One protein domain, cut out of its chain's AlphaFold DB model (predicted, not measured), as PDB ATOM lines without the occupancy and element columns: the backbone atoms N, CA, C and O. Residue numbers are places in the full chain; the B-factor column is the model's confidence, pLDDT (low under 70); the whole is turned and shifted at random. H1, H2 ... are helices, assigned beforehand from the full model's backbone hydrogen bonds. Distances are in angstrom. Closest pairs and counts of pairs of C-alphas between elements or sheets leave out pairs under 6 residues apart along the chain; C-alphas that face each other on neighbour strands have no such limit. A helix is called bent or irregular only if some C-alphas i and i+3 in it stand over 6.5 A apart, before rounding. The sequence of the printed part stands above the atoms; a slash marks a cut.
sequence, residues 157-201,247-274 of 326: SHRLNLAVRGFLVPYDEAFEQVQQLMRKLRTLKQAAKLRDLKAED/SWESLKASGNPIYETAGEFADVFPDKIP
ATOM      1  N   SER A 157    -127.589 -29.676 488.626       71.00
ATOM      2  CA  SER A 157    -127.105 -31.027 488.305       71.00
ATOM      3  C   SER A 157    -127.410 -31.418 486.854       71.00
ATOM      4  O   SER A 157    -126.596 -32.070 486.203       71.00
ATOM      5  N   HIS A 158    -128.560 -30.995 486.318       68.75
ATOM      6  CA  HIS A 158    -128.926 -31.257 484.932       68.75
ATOM      7  C   HIS A 158    -128.002 -30.505 483.971       68.75
ATOM      8  O   HIS A 158    -127.503 -31.104 483.019       68.75
ATOM      9  N   ARG A 159    -127.721 -29.227 484.254       69.00
ATOM     10  CA  ARG A 159    -126.764 -28.421 483.481       69.00
ATOM     11  C   ARG A 159    -125.355 -29.021 483.522       69.00
ATOM     12  O   ARG A 159    -124.754 -29.210 482.469       69.00
ATOM     13  N   LEU A 160    -124.881 -29.433 484.701       75.19
ATOM     14  CA  LEU A 160    -123.600 -30.130 484.846       75.19
ATOM     15  C   LEU A 160    -123.578 -31.444 484.054       75.19
ATOM     16  O   LEU A 160    -122.623 -31.723 483.338       75.19
ATOM     17  N   ASN A 161    -124.643 -32.244 484.124       75.44
ATOM     18  CA  ASN A 161    -124.743 -33.484 483.358       75.44
ATOM     19  C   ASN A 161    -124.724 -33.229 481.839       75.44
ATOM     20  O   ASN A 161    -124.158 -34.034 481.105       75.44
ATOM     21  N   LEU A 162    -125.304 -32.130 481.347       73.38
ATOM     22  CA  LEU A 162    -125.184 -31.748 479.936       73.38
ATOM     23  C   LEU A 162    -123.739 -31.385 479.570       73.38
ATOM     24  O   LEU A 162    -123.242 -31.875 478.558       73.38
ATOM     25  N   ALA A 163    -123.054 -30.615 480.418       76.44
ATOM     26  CA  ALA A 163    -121.648 -30.261 480.222       76.44
ATOM     27  C   ALA A 163    -120.746 -31.506 480.182       76.44
ATOM     28  O   ALA A 163    -119.960 -31.687 479.253       76.44
ATOM     29  N   VAL A 164    -120.925 -32.419 481.142       77.88
ATOM     30  CA  VAL A 164    -120.199 -33.696 481.197       77.88
ATOM     31  C   VAL A 164    -120.473 -34.536 479.951       77.88
ATOM     32  O   VAL A 164    -119.550 -35.121 479.398       77.88
ATOM     33  N   ARG A 165    -121.716 -34.582 479.456       77.69
ATOM     34  CA  ARG A 165    -122.022 -35.292 478.204       77.69
ATOM     35  C   ARG A 165    -121.300 -34.683 477.008       77.69
ATOM     36  O   ARG A 165    -120.784 -35.443 476.203       77.69
ATOM     37  N   GLY A 166    -121.227 -33.354 476.917       80.56
ATOM     38  CA  GLY A 166    -120.455 -32.670 475.876       80.56
ATOM     39  C   GLY A 166    -118.962 -32.999 475.942       80.56
ATOM     40  O   GLY A 166    -118.346 -33.289 474.922       80.56
ATOM     41  N   PHE A 167    -118.396 -33.040 477.149       80.19
ATOM     42  CA  PHE A 167    -117.001 -33.428 477.361       80.19
ATOM     43  C   PHE A 167    -116.696 -34.870 476.960       80.19
ATOM     44  O   PHE A 167    -115.605 -35.170 476.488       80.19
ATOM     45  N   LEU A 168    -117.654 -35.769 477.172       83.56
ATOM     46  CA  LEU A 168    -117.465 -37.199 476.977       83.56
ATOM     47  C   LEU A 168    -117.656 -37.668 475.527       83.56
ATOM     48  O   LEU A 168    -117.351 -38.826 475.253       83.56
ATOM     49  N   VAL A 169    -118.076 -36.790 474.609       85.31
ATOM     50  CA  VAL A 169    -118.279 -37.103 473.179       85.31
ATOM     51  C   VAL A 169    -117.090 -37.834 472.532       85.31
ATOM     52  O   VAL A 169    -117.317 -38.830 471.849       85.31
ATOM     53  N   PRO A 170    -115.812 -37.448 472.757       88.94
ATOM     54  CA  PRO A 170    -114.676 -38.157 472.158       88.94
ATOM     55  C   PRO A 170    -114.552 -39.627 472.589       88.94
ATOM     56  O   PRO A 170    -113.847 -40.398 471.947       88.94
ATOM     57  N   TYR A 171    -115.219 -40.019 473.676       85.12
ATOM     58  CA  TYR A 171    -115.200 -41.370 474.230       85.12
ATOM     59  C   TYR A 171    -116.475 -42.164 473.909       85.12
ATOM     60  O   TYR A 171    -116.660 -43.252 474.458       85.12
ATOM     61  N   ASP A 172    -117.357 -41.660 473.037       83.88
ATOM     62  CA  ASP A 172    -118.641 -42.300 472.717       83.88
ATOM     63  C   ASP A 172    -118.474 -43.752 472.235       83.88
ATOM     64  O   ASP A 172    -119.245 -44.625 472.634       83.88
ATOM     65  N   GLU A 173    -117.422 -44.058 471.466       84.81
ATOM     66  CA  GLU A 173    -117.122 -45.432 471.032       84.81
ATOM     67  C   GLU A 173    -116.805 -46.364 472.210       84.81
ATOM     68  O   GLU A 173    -117.312 -47.487 472.282       84.81
ATOM     69  N   ALA A 174    -115.999 -45.895 473.166       84.69
ATOM     70  CA  ALA A 174    -115.685 -46.655 474.372       84.69
ATOM     71  C   ALA A 174    -116.940 -46.845 475.235       84.69
ATOM     72  O   ALA A 174    -117.179 -47.937 475.761       84.69
ATOM     73  N   PHE A 175    -117.789 -45.818 475.337       80.50
ATOM     74  CA  PHE A 175    -119.075 -45.943 476.015       80.50
ATOM     75  C   PHE A 175    -119.989 -46.955 475.332       80.50
ATOM     76  O   PHE A 175    -120.625 -47.735 476.038       80.50
ATOM     77  N   GLU A 176    -120.030 -47.011 474.003       83.94
ATOM     78  CA  GLU A 176    -120.832 -47.995 473.280       83.94
ATOM     79  C   GLU A 176    -120.330 -49.423 473.540       83.94
ATOM     80  O   GLU A 176    -121.131 -50.312 473.842       83.94
ATOM     81  N   GLN A 177    -119.012 -49.648 473.551       81.94
ATOM     82  CA  GLN A 177    -118.434 -50.948 473.924       81.94
ATOM     83  C   GLN A 177    -118.814 -51.351 475.358       81.94
ATOM     84  O   GLN A 177    -119.256 -52.481 475.600       81.94
ATOM     85  N   VAL A 178    -118.723 -50.418 476.311       85.44
ATOM     86  CA  VAL A 178    -119.162 -50.637 477.699       85.44
ATOM     87  C   VAL A 178    -120.666 -50.918 477.759       85.44
ATOM     88  O   VAL A 178    -121.085 -51.835 478.463       85.44
ATOM     89  N   GLN A 179    -121.503 -50.193 477.011       80.62
ATOM     90  CA  GLN A 179    -122.948 -50.437 476.949       80.62
ATOM     91  C   GLN A 179    -123.261 -51.828 476.392       80.62
ATOM     92  O   GLN A 179    -124.101 -52.538 476.952       80.62
ATOM     93  N   GLN A 180    -122.574 -52.256 475.334       80.56
ATOM     94  CA  GLN A 180    -122.717 -53.595 474.765       80.56
ATOM     95  C   GLN A 180    -122.323 -54.679 475.770       80.56
ATOM     96  O   GLN A 180    -123.069 -55.646 475.957       80.56
ATOM     97  N   LEU A 181    -121.200 -54.498 476.472       79.56
ATOM     98  CA  LEU A 181    -120.778 -55.390 477.547       79.56
ATOM     99  C   LEU A 181    -121.830 -55.441 478.663       79.56
ATOM    100  O   LEU A 181    -122.280 -56.521 479.040       79.56
ATOM    101  N   MET A 182    -122.299 -54.288 479.141       81.94
ATOM    102  CA  MET A 182    -123.319 -54.198 480.188       81.94
ATOM    103  C   MET A 182    -124.639 -54.861 479.776       81.94
ATOM    104  O   MET A 182    -125.280 -55.516 480.600       81.94
ATOM    105  N   ARG A 183    -125.046 -54.756 478.503       80.69
ATOM    106  CA  ARG A 183    -126.216 -55.471 477.959       80.69
ATOM    107  C   ARG A 183    -126.007 -56.987 477.976       80.69
ATOM    108  O   ARG A 183    -126.900 -57.704 478.425       80.69
ATOM    109  N   LYS A 184    -124.832 -57.474 477.556       77.38
ATOM    110  CA  LYS A 184    -124.474 -58.906 477.605       77.38
ATOM    111  C   LYS A 184    -124.468 -59.434 479.045       77.38
ATOM    112  O   LYS A 184    -125.030 -60.499 479.315       77.38
ATOM    113  N   LEU A 185    -123.908 -58.670 479.983       74.75
ATOM    114  CA  LEU A 185    -123.836 -59.025 481.406       74.75
ATOM    115  C   LEU A 185    -125.198 -58.980 482.115       74.75
ATOM    116  O   LEU A 185    -125.416 -59.730 483.063       74.75
ATOM    117  N   ARG A 186    -126.143 -58.157 481.643       78.19
ATOM    118  CA  ARG A 186    -127.514 -58.087 482.180       78.19
ATOM    119  C   ARG A 186    -128.344 -59.345 481.877       78.19
ATOM    120  O   ARG A 186    -129.408 -59.527 482.465       78.19
ATOM    121  N   THR A 187    -127.899 -60.216 480.970       81.62
ATOM    122  CA  THR A 187    -128.630 -61.451 480.651       81.62
ATOM    123  C   THR A 187    -128.745 -62.360 481.877       81.62
ATOM    124  O   THR A 187    -127.818 -62.475 482.676       81.62
ATOM    125  N   LEU A 188    -129.881 -63.053 482.020       71.50
ATOM    126  CA  LEU A 188    -130.155 -63.912 483.183       71.50
ATOM    127  C   LEU A 188    -129.076 -64.985 483.403       71.50
ATOM    128  O   LEU A 188    -128.753 -65.298 484.546       71.50
ATOM    129  N   LYS A 189    -128.483 -65.496 482.316       76.44
ATOM    130  CA  LYS A 189    -127.400 -66.488 482.347       76.44
ATOM    131  C   LYS A 189    -126.108 -65.919 482.947       76.44
ATOM    132  O   LYS A 189    -125.486 -66.578 483.771       76.44
ATOM    133  N   GLN A 190    -125.725 -64.698 482.572       73.94
ATOM    134  CA  GLN A 190    -124.522 -64.048 483.108       73.94
ATOM    135  C   GLN A 190    -124.751 -63.505 484.520       73.94
ATOM    136  O   GLN A 190    -123.876 -63.619 485.373       73.94
ATOM    137  N   ALA A 191    -125.956 -63.008 484.811       68.62
ATOM    138  CA  ALA A 191    -126.348 -62.620 486.161       68.62
ATOM    139  C   ALA A 191    -126.346 -63.812 487.137       68.62
ATOM    140  O   ALA A 191    -125.968 -63.640 488.292       68.62
ATOM    141  N   ALA A 192    -126.740 -65.012 486.688       70.00
ATOM    142  CA  ALA A 192    -126.617 -66.242 487.473       70.00
ATOM    143  C   ALA A 192    -125.149 -66.594 487.734       70.00
ATOM    144  O   ALA A 192    -124.756 -66.684 488.888       70.00
ATOM    145  N   LYS A 193    -124.319 -66.624 486.686       69.19
ATOM    146  CA  LYS A 193    -122.882 -66.907 486.807       69.19
ATOM    147  C   LYS A 193    -122.140 -65.912 487.714       69.19
ATOM    148  O   LYS A 193    -121.203 -66.279 488.411       69.19
ATOM    149  N   LEU A 194    -122.581 -64.649 487.748       66.69
ATOM    150  CA  LEU A 194    -122.053 -63.626 488.658       66.69
ATOM    151  C   LEU A 194    -122.498 -63.825 490.119       66.69
ATOM    152  O   LEU A 194    -121.793 -63.391 491.027       66.69
ATOM    153  N   ARG A 195    -123.661 -64.445 490.364       68.62
ATOM    154  CA  ARG A 195    -124.071 -64.852 491.720       68.62
ATOM    155  C   ARG A 195    -123.209 -66.008 492.215       68.62
ATOM    156  O   ARG A 195    -122.765 -65.943 493.353       68.62
ATOM    157  N   ASP A 196    -122.906 -66.959 491.338       64.19
ATOM    158  CA  ASP A 196    -122.035 -68.099 491.644       64.19
ATOM    159  C   ASP A 196    -120.595 -67.623 491.941       64.19
ATOM    160  O   ASP A 196    -120.015 -67.997 492.952       64.19
ATOM    161  N   LEU A 197    -120.071 -66.662 491.160       62.56
ATOM    162  CA  LEU A 197    -118.786 -65.983 491.422       62.56
ATOM    163  C   LEU A 197    -118.712 -65.293 492.795       62.56
ATOM    164  O   LEU A 197    -117.641 -65.194 493.385       62.56
ATOM    165  N   LYS A 198    -119.833 -64.758 493.287       60.06
ATOM    166  CA  LYS A 198    -119.908 -64.083 494.594       60.06
ATOM    167  C   LYS A 198    -120.094 -65.053 495.761       60.06
ATOM    168  O   LYS A 198    -119.991 -64.614 496.902       60.06
ATOM    169  N   ALA A 199    -120.380 -66.320 495.477       61.28
ATOM    170  CA  ALA A 199    -120.527 -67.386 496.460       61.28
ATOM    171  C   ALA A 199    -119.229 -68.202 496.659       61.28
ATOM    172  O   ALA A 199    -119.276 -69.224 497.325       61.28
ATOM    173  N   GLU A 200    -118.092 -67.742 496.111       54.94
ATOM    174  CA  GLU A 200    -116.755 -68.379 496.153       54.94
ATOM    175  C   GLU A 200    -116.614 -69.742 495.436       54.94
ATOM    176  O   GLU A 200    -115.522 -70.302 495.410       54.94
ATOM    177  N   ASP A 201    -117.640 -70.235 494.740       53.03
ATOM    178  CA  ASP A 201    -117.599 -71.538 494.055       53.03
ATOM    179  C   ASP A 201    -117.096 -71.456 492.596       53.03
ATOM    180  O   ASP A 201    -117.837 -71.794 491.671       53.03
ATOM    181  N   SER A 247    -106.283 -26.249 488.823       70.19
ATOM    182  CA  SER A 247    -106.825 -24.894 488.968       70.19
ATOM    183  C   SER A 247    -107.688 -24.446 487.775       70.19
ATOM    184  O   SER A 247    -107.563 -24.964 486.662       70.19
ATOM    185  N   TRP A 248    -108.511 -23.410 487.985       72.00
ATOM    186  CA  TRP A 248    -109.253 -22.728 486.913       72.00
ATOM    187  C   TRP A 248    -108.346 -22.243 485.782       72.00
ATOM    188  O   TRP A 248    -108.720 -22.346 484.616       72.00
ATOM    189  N   GLU A 249    -107.145 -21.766 486.111       76.50
ATOM    190  CA  GLU A 249    -106.182 -21.299 485.113       76.50
ATOM    191  C   GLU A 249    -105.551 -22.455 484.341       76.50
ATOM    192  O   GLU A 249    -105.362 -22.348 483.132       76.50
ATOM    193  N   SER A 250    -105.321 -23.599 484.991       73.12
ATOM    194  CA  SER A 250    -104.924 -24.833 484.304       73.12
ATOM    195  C   SER A 250    -106.020 -25.310 483.347       73.12
ATOM    196  O   SER A 250    -105.734 -25.687 482.210       73.12
ATOM    197  N   LEU A 251    -107.289 -25.262 483.778       68.88
ATOM    198  CA  LEU A 251    -108.433 -25.656 482.955       68.88
ATOM    199  C   LEU A 251    -108.596 -24.719 481.749       68.88
ATOM    200  O   LEU A 251    -108.771 -25.198 480.628       68.88
ATOM    201  N   LYS A 252    -108.443 -23.406 481.952       76.00
ATOM    202  CA  LYS A 252    -108.439 -22.398 480.886       76.00
ATOM    203  C   LYS A 252    -107.297 -22.609 479.896       76.00
ATOM    204  O   LYS A 252    -107.520 -22.652 478.690       76.00
ATOM    205  N   ALA A 253    -106.076 -22.763 480.409       77.31
ATOM    206  CA  ALA A 253    -104.862 -22.906 479.609       77.31
ATOM    207  C   ALA A 253    -104.832 -24.217 478.814       77.31
ATOM    208  O   ALA A 253    -104.231 -24.268 477.744       77.31
ATOM    209  N   SER A 254    -105.514 -25.260 479.296       76.19
ATOM    210  CA  SER A 254    -105.652 -26.530 478.576       76.19
ATOM    211  C   SER A 254    -106.529 -26.444 477.319       76.19
ATOM    212  O   SER A 254    -106.587 -27.408 476.558       76.19
ATOM    213  N   GLY A 255    -107.224 -25.319 477.094       69.31
ATOM    214  CA  GLY A 255    -108.163 -25.165 475.980       69.31
ATOM    215  C   GLY A 255    -109.383 -26.080 476.098       69.31
ATOM    216  O   GLY A 255    -110.023 -26.392 475.096       69.31
ATOM    217  N   ASN A 256    -109.689 -26.552 477.311       67.12
ATOM    218  CA  ASN A 256    -110.777 -27.488 477.539       67.12
ATOM    219  C   ASN A 256    -112.127 -26.797 477.273       67.12
ATOM    220  O   ASN A 256    -112.416 -25.777 477.908       67.12
ATOM    221  N   PRO A 257    -112.985 -27.354 476.395       60.28
ATOM    222  CA  PRO A 257    -114.269 -26.749 476.044       60.28
ATOM    223  C   PRO A 257    -115.233 -26.633 477.234       60.28
ATOM    224  O   PRO A 257    -116.193 -25.873 477.160       60.28
ATOM    225  N   ILE A 258    -114.986 -27.345 478.342       55.47
ATOM    226  CA  ILE A 258    -115.782 -27.217 479.567       55.47
ATOM    227  C   ILE A 258    -115.478 -25.909 480.311       55.47
ATOM    228  O   ILE A 258    -116.303 -25.500 481.117       55.47
ATOM    229  N   TYR A 259    -114.339 -25.239 480.087       66.06
ATOM    230  CA  TYR A 259    -113.922 -24.092 480.908       66.06
ATOM    231  C   TYR A 259    -115.017 -23.023 481.053       66.06
ATOM    232  O   TYR A 259    -115.332 -22.632 482.177       66.06
ATOM    233  N   GLU A 260    -115.647 -22.607 479.950       63.31
ATOM    234  CA  GLU A 260    -116.713 -21.600 480.004       63.31
ATOM    235  C   GLU A 260    -117.952 -22.106 480.751       63.31
ATOM    236  O   GLU A 260    -118.492 -21.402 481.600       63.31
ATOM    237  N   THR A 261    -118.361 -23.356 480.512       51.44
ATOM    238  CA  THR A 261    -119.539 -23.947 481.164       51.44
ATOM    239  C   THR A 261    -119.309 -24.245 482.643       51.44
ATOM    240  O   THR A 261    -120.213 -24.064 483.450       51.44
ATOM    241  N   ALA A 262    -118.119 -24.705 483.030       52.47
ATOM    242  CA  ALA A 262    -117.777 -24.918 484.430       52.47
ATOM    243  C   ALA A 262    -117.680 -23.580 485.172       52.47
ATOM    244  O   ALA A 262    -118.085 -23.521 486.332       52.47
ATOM    245  N   GLY A 263    -117.205 -22.514 484.515       63.16
ATOM    246  CA  GLY A 263    -117.116 -21.176 485.101       63.16
ATOM    247  C   GLY A 263    -118.458 -20.642 485.618       63.16
ATOM    248  O   GLY A 263    -118.479 -19.927 486.617       63.16
ATOM    249  N   GLU A 264    -119.582 -21.061 485.024       58.69
ATOM    250  CA  GLU A 264    -120.939 -20.747 485.508       58.69
ATOM    251  C   GLU A 264    -121.268 -21.342 486.892       58.69
ATOM    252  O   GLU A 264    -122.257 -20.943 487.504       58.69
ATOM    253  N   PHE A 265    -120.463 -22.294 487.378       48.50
ATOM    254  CA  PHE A 265    -120.621 -22.989 488.661       48.50
ATOM    255  C   PHE A 265    -119.434 -22.750 489.601       48.50
ATOM    256  O   PHE A 265    -119.192 -23.554 490.504       48.50
ATOM    257  N   ALA A 266    -118.652 -21.686 489.387       56.16
ATOM    258  CA  ALA A 266    -117.479 -21.387 490.210       56.16
ATOM    259  C   ALA A 266    -117.805 -21.272 491.714       56.16
ATOM    260  O   ALA A 266    -116.959 -21.583 492.541       56.16
ATOM    261  N   ASP A 267    -119.040 -20.907 492.065       49.91
ATOM    262  CA  ASP A 267    -119.566 -20.834 493.434       49.91
ATOM    263  C   ASP A 267    -119.805 -22.206 494.100       49.91
ATOM    264  O   ASP A 267    -119.900 -22.292 495.327       49.91
ATOM    265  N   VAL A 268    -119.893 -23.279 493.308       48.84
ATOM    266  CA  VAL A 268    -120.081 -24.663 493.775       48.84
ATOM    267  C   VAL A 268    -118.740 -25.341 494.065       48.84
ATOM    268  O   VAL A 268    -118.647 -26.191 494.957       48.84
ATOM    269  N   PHE A 269    -117.686 -24.974 493.333       53.56
ATOM    270  CA  PHE A 269    -116.364 -25.567 493.508       53.56
ATOM    271  C   PHE A 269    -115.630 -24.918 494.691       53.56
ATOM    272  O   PHE A 269    -115.543 -23.698 494.777       53.56
ATOM    273  N   PRO A 270    -115.083 -25.705 495.632       58.03
ATOM    274  CA  PRO A 270    -114.392 -25.144 496.784       58.03
ATOM    275  C   PRO A 270    -113.058 -24.507 496.366       58.03
ATOM    276  O   PRO A 270    -112.249 -25.162 495.722       58.03
ATOM    277  N   ASP A 271    -112.774 -23.284 496.825       62.66
ATOM    278  CA  ASP A 271    -111.502 -22.577 496.549       62.66
ATOM    279  C   ASP A 271    -110.281 -23.183 497.263       62.66
ATOM    280  O   ASP A 271    -109.130 -22.832 497.003       62.66
ATOM    281  N   LYS A 272    -110.523 -24.079 498.221       67.62
ATOM    282  CA  LYS A 272    -109.492 -24.738 499.020       67.62
ATOM    283  C   LYS A 272    -109.861 -26.186 499.269       67.62
ATOM    284  O   LYS A 272    -111.031 -26.521 499.447       67.62
ATOM    285  N   ILE A 273    -108.846 -27.030 499.385       55.41
ATOM    286  CA  ILE A 273    -109.018 -28.428 499.774       55.41
ATOM    287  C   ILE A 273    -109.684 -28.468 501.153       55.41
ATOM    288  O   ILE A 273    -109.136 -27.905 502.107       55.41
ATOM    289  N   PRO A 274    -110.848 -29.124 501.297       48.97
ATOM    290  CA  PRO A 274    -111.472 -29.285 502.599       48.97
ATOM    291  C   PRO A 274    -110.531 -30.067 503.520       48.97
ATOM    292  O   PRO A 274    -110.153 -31.204 503.212       48.97
TER     293      PRO A 274
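Overview. This is residues 157 to 201 and 247 to 274 of the 326 residues of an uncharacterized protein of Phytophthora rubi (UniProt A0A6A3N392). A long, sharply bent helix, H1, makes an open, elongated frame: its second arm, H1b, reaches away to H2, which is turned crosswise at the far end, while a small helical hairpin, H3 and H4, packs through H4 on its first arm, H1a. Residues 168 to 184 of H1 stand free. The printed part has 73 residues with four named helices, H1 H2 H3 H4 along the chain, and no named strand; the class is all helix. The whole is extended, with a radius of gyration of the C-alphas of 19.3 A and spans of 51 by 31 by 22 A.

Along the chain. H1, residues 157 to 185, was assigned as one helix by its hydrogen bonds but is bent: C-alphas 170 and 173 are 7.8 A apart. Arm H1a, residues 157 to 170, begins at C-alpha 157 (-127.105, -31.027, 488.305), is 21.6 A long, and is irregular, with C-alphas 167 and 170 7.4 A apart. Arm H1b, residues 173 to 185, is 18.4 A long. H2 is residues 188 to 198, 15.3 A. H3 is residues 248 to 253; H4, residues 258 to 263, ends at C-alpha 263 (-117.116, -21.176, 485.101).

Arrangement. H1a and H1b stand about perpendicular, at 74 degrees. H1b and H2 are close but not clearly touching, closest at the C-alphas of Leu 185 and Ala 191, 6.5 A, and about perpendicular at 85 degrees. H1a and H4 touch, closest at the C-alphas of Ala 163 and Ile 258, 6.6 A, with a shallow tilt of 20 degrees, opposite ways. H3 and H4, a hairpin, only just touch, with 3 pairs of C-alphas within 8 A, the closest those of Lys 252 and Tyr 259, 5.7 A; their tilt of 34 degrees, opposite ways, is shallow, only just short of steep. H1a and H3 are apart. Every O i to N i+4 pair is within hydrogen-bond range in H1b, H2, H3 and H4, and 9 of 10 in H1a.

Size, cuts and confidence. The two C-alphas farthest apart are those of Asp 201 and Ala 253, 52.3 A. Residues 202 to 246 are not printed, and C-alphas 201 and 247 are 48.1 A apart across this cut. The links H1 to H2 and H3 to H4 are tight. The mean pLDDT of the printed part is 70.4, and 33 residues are under 70, among them 193 to 201 and 255 to 274.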